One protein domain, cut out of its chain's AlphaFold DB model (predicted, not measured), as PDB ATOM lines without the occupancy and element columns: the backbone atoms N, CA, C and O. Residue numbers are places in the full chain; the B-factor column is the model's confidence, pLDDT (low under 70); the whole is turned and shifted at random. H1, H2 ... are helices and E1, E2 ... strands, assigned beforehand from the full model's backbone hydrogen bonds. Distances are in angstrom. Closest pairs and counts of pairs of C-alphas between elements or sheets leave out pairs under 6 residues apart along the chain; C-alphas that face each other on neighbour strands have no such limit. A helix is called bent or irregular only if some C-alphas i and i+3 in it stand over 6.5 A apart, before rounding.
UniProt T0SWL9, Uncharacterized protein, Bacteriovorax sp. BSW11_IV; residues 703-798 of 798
ATOM      1  N   MET A 703     -50.522  -2.038   6.974       69.38
ATOM      2  CA  MET A 703     -50.012  -2.392   8.302       69.38
ATOM      3  C   MET A 703     -49.907  -1.146   9.181       69.38
ATOM      4  O   MET A 703     -49.690  -0.047   8.676       69.38
ATOM      5  N   THR A 704     -50.036  -1.317  10.496       75.69
ATOM      6  CA  THR A 704     -49.660  -0.263  11.447       75.69
ATOM      7  C   THR A 704     -48.139  -0.099  11.463       75.69
ATOM      8  O   THR A 704     -47.410  -1.043  11.154       75.69
ATOM      9  N   GLU A 705     -47.645   1.077  11.859       76.81
ATOM     10  CA  GLU A 705     -46.202   1.360  11.914       76.81
ATOM     11  C   GLU A 705     -45.441   0.343  12.775       76.81
ATOM     12  O   GLU A 705     -44.395  -0.149  12.366       76.81
ATOM     13  N   ASN A 706     -46.004  -0.059  13.918       73.19
ATOM     14  CA  ASN A 706     -45.392  -1.061  14.792       73.19
ATOM     15  C   ASN A 706     -45.323  -2.457  14.138       73.19
ATOM     16  O   ASN A 706     -44.330  -3.168  14.281       73.19
ATOM     17  N   VAL A 707     -46.360  -2.854  13.388       72.12
ATOM     18  CA  VAL A 707     -46.382  -4.144  12.675       72.12
ATOM     19  C   VAL A 707     -45.388  -4.143  11.518       72.12
ATOM     20  O   VAL A 707     -44.660  -5.122  11.358       72.12
ATOM     21  N   LEU A 708     -45.320  -3.047  10.756       81.12
ATOM     22  CA  LEU A 708     -44.320  -2.869   9.706       81.12
ATOM     23  C   LEU A 708     -42.907  -2.909  10.293       81.12
ATOM     24  O   LEU A 708     -42.048  -3.614   9.773       81.12
ATOM     25  N   ALA A 709     -42.688  -2.214  11.409       82.44
ATOM     26  CA  ALA A 709     -41.391  -2.167  12.057       82.44
ATOM     27  C   ALA A 709     -40.935  -3.541  12.548       82.44
ATOM     28  O   ALA A 709     -39.835  -3.986  12.222       82.44
ATOM     29  N   ASN A 710     -41.818  -4.256  13.247       78.88
ATOM     30  CA  ASN A 710     -41.590  -5.638  13.647       78.88
ATOM     31  C   ASN A 710     -41.267  -6.544  12.459       78.88
ATOM     32  O   ASN A 710     -40.345  -7.349  12.541       78.88
ATOM     33  N   LEU A 711     -42.027  -6.433  11.366       81.06
ATOM     34  CA  LEU A 711     -41.799  -7.247  10.180       81.06
ATOM     35  C   LEU A 711     -40.436  -6.938   9.553       81.06
ATOM     36  O   LEU A 711     -39.696  -7.875   9.293       81.06
ATOM     37  N   CYS A 712     -40.068  -5.665   9.386       86.50
ATOM     38  CA  CYS A 712     -38.763  -5.280   8.849       86.50
ATOM     39  C   CYS A 712     -37.622  -5.929   9.640       86.50
ATOM     40  O   CYS A 712     -36.838  -6.677   9.062       86.50
ATOM     41  N   PHE A 713     -37.568  -5.754  10.966       87.00
ATOM     42  CA  PHE A 713     -36.487  -6.338  11.772       87.00
ATOM     43  C   PHE A 713     -36.472  -7.879  11.769       87.00
ATOM     44  O   PHE A 713     -35.401  -8.470  11.846       87.00
ATOM     45  N   ARG A 714     -37.623  -8.544  11.590       82.75
ATOM     46  CA  ARG A 714     -37.720 -10.015  11.427       82.75
ATOM     47  C   ARG A 714     -37.205 -10.531  10.086       82.75
ATOM     48  O   ARG A 714     -37.068 -11.741   9.925       82.75
ATOM     49  N   LEU A 715     -36.959  -9.638   9.130       83.88
ATOM     50  CA  LEU A 715     -36.407  -9.973   7.820       83.88
ATOM     51  C   LEU A 715     -34.885  -9.772   7.748       83.88
ATOM     52  O   LEU A 715     -34.275 -10.156   6.753       83.88
ATOM     53  N   LEU A 716     -34.255  -9.213   8.791       84.69
ATOM     54  CA  LEU A 716     -32.796  -9.080   8.875       84.69
ATOM     55  C   LEU A 716     -32.027 -10.407   8.762       84.69
ATOM     56  O   LEU A 716     -30.954 -10.381   8.163       84.69
ATOM     57  N   PRO A 717     -32.520 -11.559   9.257       84.44
ATOM     58  CA  PRO A 717     -31.874 -12.853   9.021       84.44
ATOM     59  C   PRO A 717     -31.610 -13.164   7.541       84.44
ATOM     60  O   PRO A 717     -30.607 -13.792   7.218       84.44
ATOM     61  N   TYR A 718     -32.457 -12.654   6.641       77.88
ATOM     62  CA  TYR A 718     -32.334 -12.828   5.191       77.88
ATOM     63  C   TYR A 718     -31.375 -11.814   4.541       77.88
ATOM     64  O   TYR A 718     -31.138 -11.858   3.336       77.88
ATOM     65  N   ALA A 719     -30.795 -10.889   5.314       69.25
ATOM     66  CA  ALA A 719     -29.903  -9.823   4.852       69.25
ATOM     67  C   ALA A 719     -28.450 -10.293   4.613       69.25
ATOM     68  O   ALA A 719     -27.504  -9.547   4.870       69.25
ATOM     69  N   GLY A 720     -28.257 -11.539   4.168       62.50
ATOM     70  CA  GLY A 720     -26.930 -12.130   3.962       62.50
ATOM     71  C   GLY A 720     -26.193 -11.623   2.713       62.50
ATOM     72  O   GLY A 720     -26.728 -10.879   1.893       62.50
ATOM     73  N   ASP A 721     -24.951 -12.080   2.534       54.03
ATOM     74  CA  ASP A 721     -24.066 -11.635   1.445       54.03
ATOM     75  C   ASP A 721     -24.307 -12.308   0.083       54.03
ATOM     76  O   ASP A 721     -23.694 -11.932  -0.925       54.03
ATOM     77  N   GLN A 722     -25.209 -13.287   0.024       63.47
ATOM     78  CA  GLN A 722     -25.542 -13.986  -1.212       63.47
ATOM     79  C   GLN A 722     -26.284 -13.076  -2.207       63.47
ATOM     80  O   GLN A 722     -26.991 -12.135  -1.843       63.47
ATOM     81  N   LYS A 723     -26.146 -13.363  -3.508       58.88
ATOM     82  CA  LYS A 723     -26.713 -12.540  -4.593       58.88
ATOM     83  C   LYS A 723     -28.239 -12.372  -4.485       58.88
ATOM     84  O   LYS A 723     -28.727 -11.262  -4.692       58.88
ATOM     85  N   ASN A 724     -28.958 -13.433  -4.120       60.22
ATOM     86  CA  ASN A 724     -30.418 -13.423  -3.961       60.22
ATOM     87  C   ASN A 724     -30.857 -12.557  -2.762       60.22
ATOM     88  O   ASN A 724     -31.846 -11.831  -2.845       60.22
ATOM     89  N   ASN A 725     -30.056 -12.533  -1.694       66.31
ATOM     90  CA  ASN A 725     -30.304 -11.741  -0.485       66.31
ATOM     91  C   ASN A 725     -30.117 -10.238  -0.740       66.31
ATOM     92  O   ASN A 725     -30.877  -9.409  -0.242       66.31
ATOM     93  N   ARG A 726     -29.154  -9.867  -1.593       68.62
ATOM     94  CA  ARG A 726     -28.958  -8.471  -2.024       68.62
ATOM     95  C   ARG A 726     -30.106  -7.963  -2.892       68.62
ATOM     96  O   ARG A 726     -30.512  -6.809  -2.752       68.62
ATOM     97  N   GLU A 727     -30.643  -8.814  -3.767       73.81
ATOM     98  CA  GLU A 727     -31.846  -8.493  -4.542       73.81
ATOM     99  C   GLU A 727     -33.058  -8.303  -3.618       73.81
ATOM    100  O   GLU A 727     -33.798  -7.329  -3.770       73.81
ATOM    101  N   PHE A 728     -33.209  -9.158  -2.605       76.06
ATOM    102  CA  PHE A 728     -34.248  -9.019  -1.589       76.06
ATOM    103  C   PHE A 728     -34.162  -7.715  -0.812       76.06
ATOM    104  O   PHE A 728     -35.129  -6.952  -0.790       76.06
ATOM    105  N   LEU A 729     -32.989  -7.416  -0.253       75.94
ATOM    106  CA  LEU A 729     -32.759  -6.164   0.458       75.94
ATOM    107  C   LEU A 729     -33.084  -4.955  -0.415       75.94
ATOM    108  O   LEU A 729     -33.739  -4.038   0.065       75.94
ATOM    109  N   SER A 730     -32.703  -4.975  -1.697       77.50
ATOM    110  CA  SER A 730     -33.001  -3.875  -2.619       77.50
ATOM    111  C   SER A 730     -34.502  -3.624  -2.799       77.50
ATOM    112  O   SER A 730     -34.919  -2.473  -2.876       77.50
ATOM    113  N   LYS A 731     -35.319  -4.686  -2.809       78.25
ATOM    114  CA  LYS A 731     -36.776  -4.602  -2.991       78.25
ATOM    115  C   LYS A 731     -37.504  -4.133  -1.732       78.25
ATOM    116  O   LYS A 731     -38.531  -3.472  -1.837       78.25
ATOM    117  N   ILE A 732     -36.990  -4.458  -0.544       81.25
ATOM    118  CA  ILE A 732     -37.636  -4.086   0.727       81.25
ATOM    119  C   ILE A 732     -37.088  -2.789   1.332       81.25
ATOM    120  O   ILE A 732     -37.719  -2.222   2.228       81.25
ATOM    121  N   PHE A 733     -35.930  -2.312   0.857       82.38
ATOM    122  CA  PHE A 733     -35.210  -1.191   1.457       82.38
ATOM    123  C   PHE A 733     -36.092   0.046   1.594       82.38
ATOM    124  O   PHE A 733     -36.206   0.569   2.694       82.38
ATOM    125  N   ASP A 734     -36.772   0.475   0.533       81.81
ATOM    126  CA  ASP A 734     -37.572   1.707   0.558       81.81
ATOM    127  C   ASP A 734     -38.718   1.654   1.578       81.81
ATOM    128  O   ASP A 734     -39.086   2.676   2.155       81.81
ATOM    129  N   ARG A 735     -39.259   0.456   1.844       84.19
ATOM    130  CA  ARG A 735     -40.341   0.241   2.815       84.19
ATOM    131  C   ARG A 735     -39.829   0.212   4.259       84.19
ATOM    132  O   ARG A 735     -40.546   0.636   5.160       84.19
ATOM    133  N   CYS A 736     -38.623  -0.313   4.473       86.62
ATOM    134  CA  CYS A 736     -38.022  -0.477   5.800       86.62
ATOM    135  C   CYS A 736     -37.044   0.648   6.179       86.62
ATOM    136  O   CYS A 736     -36.667   0.780   7.343       86.62
ATOM    137  N   ASN A 737     -36.638   1.487   5.229       85.88
ATOM    138  CA  ASN A 737     -35.714   2.588   5.464       85.88
ATOM    139  C   ASN A 737     -36.312   3.607   6.445       85.88
ATOM    140  O   ASN A 737     -37.444   4.059   6.286       85.88
ATOM    141  N   GLY A 738     -35.537   3.976   7.466       81.94
ATOM    142  CA  GLY A 738     -35.970   4.926   8.497       81.94
ATOM    143  C   GLY A 738     -36.948   4.363   9.536       81.94
ATOM    144  O   GLY A 738     -37.323   5.086  10.455       81.94
ATOM    145  N   VAL A 739     -37.322   3.084   9.445       88.88
ATOM    146  CA  VAL A 739     -38.143   2.410  10.454       88.88
ATOM    147  C   VAL A 739     -37.407   2.346  11.794       88.88
ATOM    148  O   VAL A 739     -36.235   1.956  11.871       88.88
ATOM    149  N   THR A 740     -38.122   2.685  12.870       87.06
ATOM    150  CA  THR A 740     -37.612   2.617  14.243       87.06
ATOM    151  C   THR A 740     -38.635   2.017  15.199       87.06
ATOM    152  O   THR A 740     -39.805   2.388  15.146       87.06
ATOM    153  N   LEU A 741     -38.187   1.151  16.109       85.62
ATOM    154  CA  LEU A 741     -38.963   0.707  17.267       85.62
ATOM    155  C   LEU A 741     -38.519   1.468  18.516       85.62
ATOM    156  O   LEU A 741     -37.322   1.548  18.810       85.62
ATOM    157  N   GLN A 742     -39.497   2.024  19.228       84.69
ATOM    158  CA  GLN A 742     -39.310   2.705  20.503       84.69
ATOM    159  C   GLN A 742     -40.614   2.638  21.315       84.69
ATOM    160  O   GLN A 742     -41.614   3.237  20.930       84.69
ATOM    161  N   GLU A 743     -40.615   1.899  22.428       78.75
ATOM    162  CA  GLU A 743     -41.793   1.742  23.301       78.75
ATOM    163  C   GLU A 743     -41.957   2.905  24.288       78.75
ATOM    164  O   GLU A 743     -43.078   3.303  24.599       78.75
ATOM    165  N   TYR A 744     -40.844   3.482  24.751       75.81
ATOM    166  CA  TYR A 744     -40.825   4.562  25.739       75.81
ATOM    167  C   TYR A 744     -40.059   5.781  25.215       75.81
ATOM    168  O   TYR A 744     -39.012   5.640  24.584       75.81
ATOM    169  N   LYS A 745     -40.530   6.996  25.542       72.50
ATOM    170  CA  LYS A 745     -39.938   8.270  25.076       72.50
ATOM    171  C   LYS A 745     -38.428   8.382  25.349       72.50
ATOM    172  O   LYS A 745     -37.708   8.907  24.508       72.50
ATOM    173  N   ASN A 746     -37.965   7.832  26.474       76.31
ATOM    174  CA  ASN A 746     -36.551   7.786  26.875       76.31
ATOM    175  C   ASN A 746     -35.994   6.348  26.946       76.31
ATOM    176  O   ASN A 746     -34.966   6.122  27.577       76.31
ATOM    177  N   GLY A 747     -36.699   5.370  26.373       74.12
ATOM    178  CA  GLY A 747     -36.306   3.962  26.427       74.12
ATOM    179  C   GLY A 747     -35.374   3.536  25.289       74.12
ATOM    180  O   GLY A 747     -35.061   4.331  24.398       74.12
ATOM    181  N   PRO A 748     -34.955   2.259  25.297       81.00
ATOM    182  CA  PRO A 748     -34.176   1.652  24.223       81.00
ATOM    183  C   PRO A 748     -34.820   1.861  22.847       81.00
ATOM    184  O   PRO A 748     -36.034   1.734  22.687       81.00
ATOM    185  N   LYS A 749     -33.987   2.139  21.840       86.88
ATOM    186  CA  LYS A 749     -34.402   2.339  20.447       86.88
ATOM    187  C   LYS A 749     -33.712   1.326  19.539       86.88
ATOM    188  O   LYS A 749     -32.526   1.059  19.704       86.88
ATOM    189  N   LEU A 750     -34.451   0.798  18.566       86.88
ATOM    190  CA  LEU A 750     -33.925  -0.051  17.497       86.88
ATOM    191  C   LEU A 750     -34.202   0.622  16.148       86.88
ATOM    192  O   LEU A 750     -35.358   0.921  15.849       86.88
ATOM    193  N   ALA A 751     -33.168   0.888  15.344       89.75
ATOM    194  CA  ALA A 751     -33.302   1.565  14.053       89.75
ATOM    195  C   ALA A 751     -32.793   0.697  12.895       89.75
ATOM    196  O   ALA A 751     -31.722   0.101  12.973       89.75
ATOM    197  N   TRP A 752     -33.546   0.651  11.793       87.19
ATOM    198  CA  TRP A 752     -33.212  -0.166  10.618       87.19
ATOM    199  C   TRP A 752     -31.841   0.175  10.018       87.19
ATOM    200  O   TRP A 752     -31.062  -0.701   9.639       87.19
ATOM    201  N   ASN A 753     -31.513   1.465   9.996       87.25
ATOM    202  CA  ASN A 753     -30.296   1.992   9.376       87.25
ATOM    203  C   ASN A 753     -29.004   1.606  10.131       87.25
ATOM    204  O   ASN A 753     -27.899   1.784   9.602       87.25
ATOM    205  N   ASP A 754     -29.135   1.046  11.339       86.06
ATOM    206  CA  ASP A 754     -28.026   0.480  12.115       86.06
ATOM    207  C   ASP A 754     -27.619  -0.919  11.619       86.06
ATOM    208  O   ASP A 754     -26.533  -1.396  11.962       86.06
ATOM    209  N   TYR A 755     -28.471  -1.559  10.809       85.81
ATOM    210  CA  TYR A 755     -28.307  -2.930  10.324       85.81
ATOM    211  C   TYR A 755     -28.102  -3.012   8.816       85.81
ATOM    212  O   TYR A 755     -27.348  -3.866   8.375       85.81
ATOM    213  N   VAL A 756     -28.710  -2.132   8.016       85.06
ATOM    214  CA  VAL A 756     -28.587  -2.175   6.548       85.06
ATOM    215  C   VAL A 756     -27.982  -0.879   6.015       85.06
ATOM    216  O   VAL A 756     -28.394   0.220   6.389       85.06
ATOM    217  N   GLU A 757     -27.002  -0.998   5.120       82.12
ATOM    218  CA  GLU A 757     -26.409   0.125   4.391       82.12
ATOM    219  C   GLU A 757     -26.733   0.057   2.899       82.12
ATOM    220  O   GLU A 757     -26.663  -1.014   2.295       82.12
ATOM    221  N   HIS A 758     -27.004   1.212   2.286       79.44
ATOM    222  CA  HIS A 758     -26.954   1.368   0.835       79.44
ATOM    223  C   HIS A 758     -25.589   1.956   0.440       79.44
ATOM    224  O   HIS A 758     -25.234   3.057   0.854       79.44
ATOM    225  N   LYS A 759     -24.799   1.247  -0.374       72.12
ATOM    226  CA  LYS A 759     -23.540   1.757  -0.949       72.12
ATOM    227  C   LYS A 759     -23.636   1.807  -2.465       72.12
ATOM    228  O   LYS A 759     -23.990   0.824  -3.108       72.12
ATOM    229  N   LYS A 760     -23.275   2.941  -3.065       66.50
ATOM    230  CA  LYS A 760     -23.183   3.069  -4.524       66.50
ATOM    231  C   LYS A 760     -21.802   2.599  -4.982       66.50
ATOM    232  O   LYS A 760     -20.808   3.253  -4.687       66.50
ATOM    233  N   VAL A 761     -21.739   1.487  -5.714       64.25
ATOM    234  CA  VAL A 761     -20.491   0.934  -6.268       64.25
ATOM    235  C   VAL A 761     -20.646   0.805  -7.781       64.25
ATOM    236  O   VAL A 761     -21.537   0.115  -8.269       64.25
ATOM    237  N   SER A 762     -19.799   1.504  -8.543       56.75
ATOM    238  CA  SER A 762     -19.751   1.427 -10.017       56.75
ATOM    239  C   SER A 762     -21.108   1.620 -10.716       56.75
ATOM    240  O   SER A 762     -21.447   0.910 -11.660       56.75
ATOM    241  N   GLY A 763     -21.921   2.566 -10.233       55.06
ATOM    242  CA  GLY A 763     -23.228   2.889 -10.822       55.06
ATOM    243  C   GLY A 763     -24.374   1.942 -10.442       55.06
ATOM    244  O   GLY A 763     -25.504   2.198 -10.848       55.06
ATOM    245  N   ARG A 764     -24.121   0.903  -9.633       55.38
ATOM    246  CA  ARG A 764     -25.149   0.026  -9.046       55.38
ATOM    247  C   ARG A 764     -25.213   0.219  -7.530       55.38
ATOM    248  O   ARG A 764     -24.200   0.498  -6.886       55.38
ATOM    249  N   TYR A 765     -26.410   0.104  -6.965       60.91
ATOM    250  CA  TYR A 765     -26.597   0.109  -5.516       60.91
ATOM    251  C   TYR A 765     -26.342  -1.299  -4.974       60.91
ATOM    252  O   TYR A 765     -26.955  -2.258  -5.434       60.91
ATOM    253  N   ASN A 766     -25.426  -1.410  -4.015       67.50
ATOM    254  CA  ASN A 766     -25.222  -2.602  -3.203       67.50
ATOM    255  C   ASN A 766     -25.853  -2.363  -1.832       67.50
ATOM    256  O   ASN A 766     -25.517  -1.390  -1.154       67.50
ATOM    257  N   TYR A 767     -26.741  -3.266  -1.434       73.31
ATOM    258  CA  TYR A 767     -27.347  -3.298  -0.108       73.31
ATOM    259  C   TYR A 767     -26.625  -4.367   0.703       73.31
ATOM    260  O   TYR A 767     -26.520  -5.505   0.245       73.31
ATOM    261  N   VAL A 768     -26.066  -3.987   1.849       72.50
ATOM    262  CA  VAL A 768     -25.212  -4.869   2.658       72.50
ATOM    263  C   VAL A 768     -25.619  -4.761   4.121       72.50
ATOM    264  O   VAL A 768     -25.930  -3.663   4.595       72.50
ATOM    265  N   SER A 769     -25.615  -5.888   4.834       78.44
ATOM    266  CA  SER A 769     -25.769  -5.876   6.287       78.44
ATOM    267  C   SER A 769     -24.506  -5.326   6.960       78.44
ATOM    268  O   SER A 769     -23.385  -5.690   6.614       78.44
ATOM    269  N   LYS A 770     -24.682  -4.419   7.922       81.38
ATOM    270  CA  LYS A 770     -23.614  -3.835   8.752       81.38
ATOM    271  C   LYS A 770     -23.263  -4.706   9.957       81.38
ATOM    272  O   LYS A 770     -22.283  -4.424  10.642       81.38
ATOM    273  N   ARG A 771     -24.110  -5.684  10.277       82.38
ATOM    274  CA  ARG A 771     -24.067  -6.452  11.522       82.38
ATOM    275  C   ARG A 771     -23.893  -7.936  11.228       82.38
ATOM    276  O   ARG A 771     -24.303  -8.413  10.169       82.38
ATOM    277  N   GLY A 772     -23.286  -8.648  12.174       80.50
ATOM    278  CA  GLY A 772     -23.098 -10.088  12.083       80.50
ATOM    279  C   GLY A 772     -24.423 -10.849  12.063       80.50
ATOM    280  O   GLY A 772     -25.506 -10.308  12.304       80.50
ATOM    281  N   GLN A 773     -24.332 -12.138  11.744       81.69
ATOM    282  CA  GLN A 773     -25.493 -13.020  11.656       81.69
ATOM    283  C   GLN A 773     -26.277 -13.045  12.973       81.69
ATOM    284  O   GLN A 773     -27.493 -12.875  12.967       81.69
ATOM    285  N   ARG A 774     -25.582 -13.149  14.109       81.56
ATOM    286  CA  ARG A 774     -26.217 -13.170  15.429       81.56
ATOM    287  C   ARG A 774     -27.017 -11.907  15.713       81.56
ATOM    288  O   ARG A 774     -28.151 -11.995  16.169       81.56
ATOM    289  N   GLU A 775     -26.466 -10.738  15.433       83.12
ATOM    290  CA  GLU A 775     -27.161  -9.474  15.657       83.12
ATOM    291  C   GLU A 775     -28.382  -9.332  14.744       83.12
ATOM    292  O   GLU A 775     -29.415  -8.828  15.184       83.12
ATOM    293  N   ASN A 776     -28.304  -9.826  13.506       84.81
ATOM    294  CA  ASN A 776     -29.439  -9.830  12.585       84.81
ATOM    295  C   ASN A 776     -30.583 -10.726  13.094       84.81
ATOM    296  O   ASN A 776     -31.735 -10.292  13.073       84.81
ATOM    297  N   TYR A 777     -30.277 -11.917  13.623       83.19
ATOM    298  CA  TYR A 777     -31.266 -12.825  14.227       83.19
ATOM    299  C   TYR A 777     -31.809 -12.317  15.575       83.19
ATOM    300  O   TYR A 777     -33.009 -12.402  15.833       83.19
ATOM    301  N   CYS A 778     -30.960 -11.750  16.435       83.12
ATOM    302  CA  CYS A 778     -31.309 -11.480  17.836       83.12
ATOM    303  C   CYS A 778     -31.702 -10.031  18.149       83.12
ATOM    304  O   CYS A 778     -32.088  -9.742  19.284       83.12
ATOM    305  N   SER A 779     -31.660  -9.126  17.167       85.25
ATOM    306  CA  SER A 779     -31.954  -7.690  17.325       85.25
ATOM    307  C   SER A 779     -33.267  -7.391  18.065       85.25
ATOM    308  O   SER A 779     -33.273  -6.652  19.052       85.25
ATOM    309  N   LEU A 780     -34.382  -7.988  17.632       81.81
ATOM    310  CA  LEU A 780     -35.698  -7.785  18.252       81.81
ATOM    311  C   LEU A 780     -35.773  -8.353  19.664       81.81
ATOM    312  O   LEU A 780     -36.294  -7.696  20.564       81.81
ATOM    313  N   ARG A 781     -35.232  -9.557  19.877       75.50
ATOM    314  CA  ARG A 781     -35.202 -10.186  21.201       75.50
ATOM    315  C   ARG A 781     -34.428  -9.318  22.192       75.50
ATOM    316  O   ARG A 781     -34.918  -9.058  23.288       75.50
ATOM    317  N   GLN A 782     -33.259  -8.821  21.789       76.19
ATOM    318  CA  GLN A 782     -32.453  -7.914  22.606       76.19
ATOM    319  C   GLN A 782     -33.175  -6.589  22.873       76.19
ATOM    320  O   GLN A 782     -33.139  -6.090  23.994       76.19
ATOM    321  N   TYR A 783     -33.863  -6.030  21.875       81.44
ATOM    322  CA  TYR A 783     -34.671  -4.822  22.048       81.44
ATOM    323  C   TYR A 783     -35.785  -5.011  23.092       81.44
ATOM    324  O   TYR A 783     -35.920  -4.187  23.998       81.44
ATOM    325  N   TYR A 784     -36.557  -6.098  23.013       75.56
ATOM    326  CA  TYR A 784     -37.633  -6.373  23.971       75.56
ATOM    327  C   TYR A 784     -37.109  -6.671  25.377       75.56
ATOM    328  O   TYR A 784     -37.703  -6.227  26.362       75.56
ATOM    329  N   LEU A 785     -35.970  -7.362  25.483       64.06
ATOM    330  CA  LEU A 785     -35.305  -7.593  26.762       64.06
ATOM    331  C   LEU A 785     -34.904  -6.263  27.416       64.06
ATOM    332  O   LEU A 785     -35.267  -6.010  28.562       64.06
ATOM    333  N   LYS A 786     -34.249  -5.373  26.660       71.12
ATOM    334  CA  LYS A 786     -33.856  -4.039  27.141       71.12
ATOM    335  C   LYS A 786     -35.061  -3.203  27.577       71.12
ATOM    336  O   LYS A 786     -34.994  -2.533  28.603       71.12
ATOM    337  N   ASN A 787     -36.175  -3.253  26.841       69.44
ATOM    338  CA  ASN A 787     -37.399  -2.542  27.228       69.44
ATOM    339  C   ASN A 787     -38.071  -3.143  28.468       69.44
ATOM    340  O   ASN A 787     -38.603  -2.400  29.287       69.44
ATOM    341  N   THR A 788     -38.016  -4.465  28.645       64.00
ATOM    342  CA  THR A 788     -38.538  -5.128  29.852       64.00
ATOM    343  C   THR A 788     -37.760  -4.692  31.092       64.00
ATOM    344  O   THR A 788     -38.369  -4.310  32.091       64.00
ATOM    345  N   ILE A 789     -36.427  -4.667  31.001       59.59
ATOM    346  CA  ILE A 789     -35.544  -4.169  32.066       59.59
ATOM    347  C   ILE A 789     -35.870  -2.698  32.372       59.59
ATOM    348  O   ILE A 789     -36.136  -2.341  33.519       59.59
ATOM    349  N   PHE A 790     -35.970  -1.862  31.334       67.12
ATOM    350  CA  PHE A 790     -36.322  -0.446  31.465       67.12
ATOM    351  C   PHE A 790     -37.702  -0.215  32.112       67.12
ATOM    352  O   PHE A 790     -37.871   0.693  32.925       67.12
ATOM    353  N   LYS A 791     -38.708  -1.029  31.775       66.75
ATOM    354  CA  LYS A 791     -40.059  -0.945  32.349       66.75
ATOM    355  C   LYS A 791     -40.073  -1.297  33.833       66.75
ATOM    356  O   LYS A 791     -40.746  -0.619  34.606       66.75
ATOM    357  N   ASN A 792     -39.375  -2.363  34.218       56.19
ATOM    358  CA  ASN A 792     -39.354  -2.832  35.601       56.19
ATOM    359  C   ASN A 792     -38.612  -1.847  36.514       56.19
ATOM    360  O   ASN A 792     -39.099  -1.579  37.606       56.19
ATOM    361  N   ARG A 793     -37.547  -1.201  36.017       57.56
ATOM    362  CA  ARG A 793     -36.879  -0.068  36.681       57.56
ATOM    363  C   ARG A 793     -37.859   1.027  37.109       57.56
ATOM    364  O   ARG A 793     -37.854   1.435  38.264       57.56
ATOM    365  N   ASN A 794     -38.717   1.485  36.195       56.97
ATOM    366  CA  ASN A 794     -39.610   2.617  36.473       56.97
ATOM    367  C   ASN A 794     -40.735   2.281  37.466       56.97
ATOM    368  O   ASN A 794     -41.302   3.196  38.044       56.97
ATOM    369  N   LYS A 795     -41.040   0.992  37.676       50.16
ATOM    370  CA  LYS A 795     -42.008   0.534  38.687       50.16
ATOM    371  C   LYS A 795     -41.439   0.453  40.105       50.16
ATOM    372  O   LYS A 795     -42.222   0.358  41.035       50.16
ATOM    373  N   ILE A 796     -40.116   0.398  40.255       38.00
ATOM    374  CA  ILE A 796     -39.434   0.327  41.560       38.00
ATOM    375  C   ILE A 796     -39.178   1.743  42.109       38.00
ATOM    376  O   ILE A 796     -39.022   1.936  43.308       38.00
ATOM    377  N   THR A 797     -39.153   2.748  41.230       34.59
ATOM    378  CA  THR A 797     -39.002   4.171  41.573       34.59
ATOM    379  C   THR A 797     -40.324   4.931  41.764       34.59
ATOM    380  O   THR A 797     -40.279   6.133  42.028       34.59
ATOM    381  N   GLU A 798     -41.473   4.266  41.600       32.12
ATOM    382  CA  GLU A 798     -42.822   4.750  41.962       32.12
ATOM    383  C   GLU A 798     -43.286   4.045  43.237       32.12
ATOM    384  O   GLU A 798     -43.906   4.729  44.084       32.12
TER     385      GLU A 798
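What this domain is: This is residues 703 to 798 of the 798 residues of an uncharacterized protein of Bacteriovorax sp. BSW11_IV (UniProt T0SWL9). Two strand hairpins, E1 with E2 and the longer E3 with E4, follow one another along a rod-shaped domain, with helices packed along them: H1 on E1, H2 on E4, and part of the long helix H3 on E2. The tip of the hairpin E3 and E4 makes one end of the rod, and H3 runs out to the other, where its residues 792 to 796 and the last two residues stick out. The printed part has 96 residues, with three named helices and four named strands in the order H1 H2 E1 E2 E3 E4 H3; each sheet is one antiparallel pair, and the class is mixed, helices and strands. The whole is only just loose, close to compact, with a radius of gyration of the C-alphas of 15.3 A and spans of 57 by 26 by 20 A.

Where its parts are: H1 holds residues 705 to 714, 14.2 A from first to last C-alpha, and begins with C-alpha 705 at (-46.202, 1.360, 11.914). H2, residues 723 to 736, is 19.5 A long. E1 is residues 740 to 742 and E2 residues 749 to 751. E3, residues 756 to 761, measures 15.5 A, and E4, residues 764 to 769, 16.4 A; C-alpha 764 is at (-25.149, 0.026, -9.046). H3, residues 773 to 796, is 35.6 A long and ends with C-alpha 796 at (-39.434, 0.327, 41.560). H2 and H3 are irregular: C-alphas 731 and 734 are 7.3 A apart, and C-alphas 777 and 780 7.8 A. H3 has a kink of 51 degrees near residue 780.

How they stand to each other: H1 and H2 form a helical hairpin and only just touch, with 3 pairs of C-alphas within 8 A, the closest being Cys 712 and Cys 736 at 5.7 A; they run opposite ways at a shallow tilt of 16 degrees. H2 touches H1 with residue 736 alone. H1 also touches H3, through residues 776 to 780 of H3 alone, at a steep tilt of 47 degrees, opposite ways; their closest C-alphas are those of Phe 713 and Leu 780, 6.7 A apart. The closest C-alphas of H1 and E1 are those of Ala 709 and Leu 741, 6.4 A apart. In the hairpin E1 and E2, N 741 and O 750 are 2.9 A apart, within hydrogen-bond range. The closest C-alphas of E2 and H3, Leu 750 and Tyr 783, are 6.6 A apart. In the hairpin E3 and E4, N 759 and O 766 are within hydrogen-bond range at 2.8 A. The closest C-alphas of H2 and E4, Arg 726 and Tyr 767, are 5.7 A apart. H2 and H3 are apart. In H1 every O i to N i+4 pair is within hydrogen-bond range; in H2 8 of 10 are, and in H3 18 of 20.

The domain as a whole: The two C-alphas farthest apart, those of Ser 762 and Glu 798, are 57.0 A from each other. The printed part has no cut, no link is long, and Glu 798 is the chain's last residue. Residues 792 to 798, of which 792 to 796 belong to H3, stand free. The mean pLDDT of the printed part is 74.3, and 29 residues are under 70, among them 719 to 726, 760 to 766 and 787 to 798.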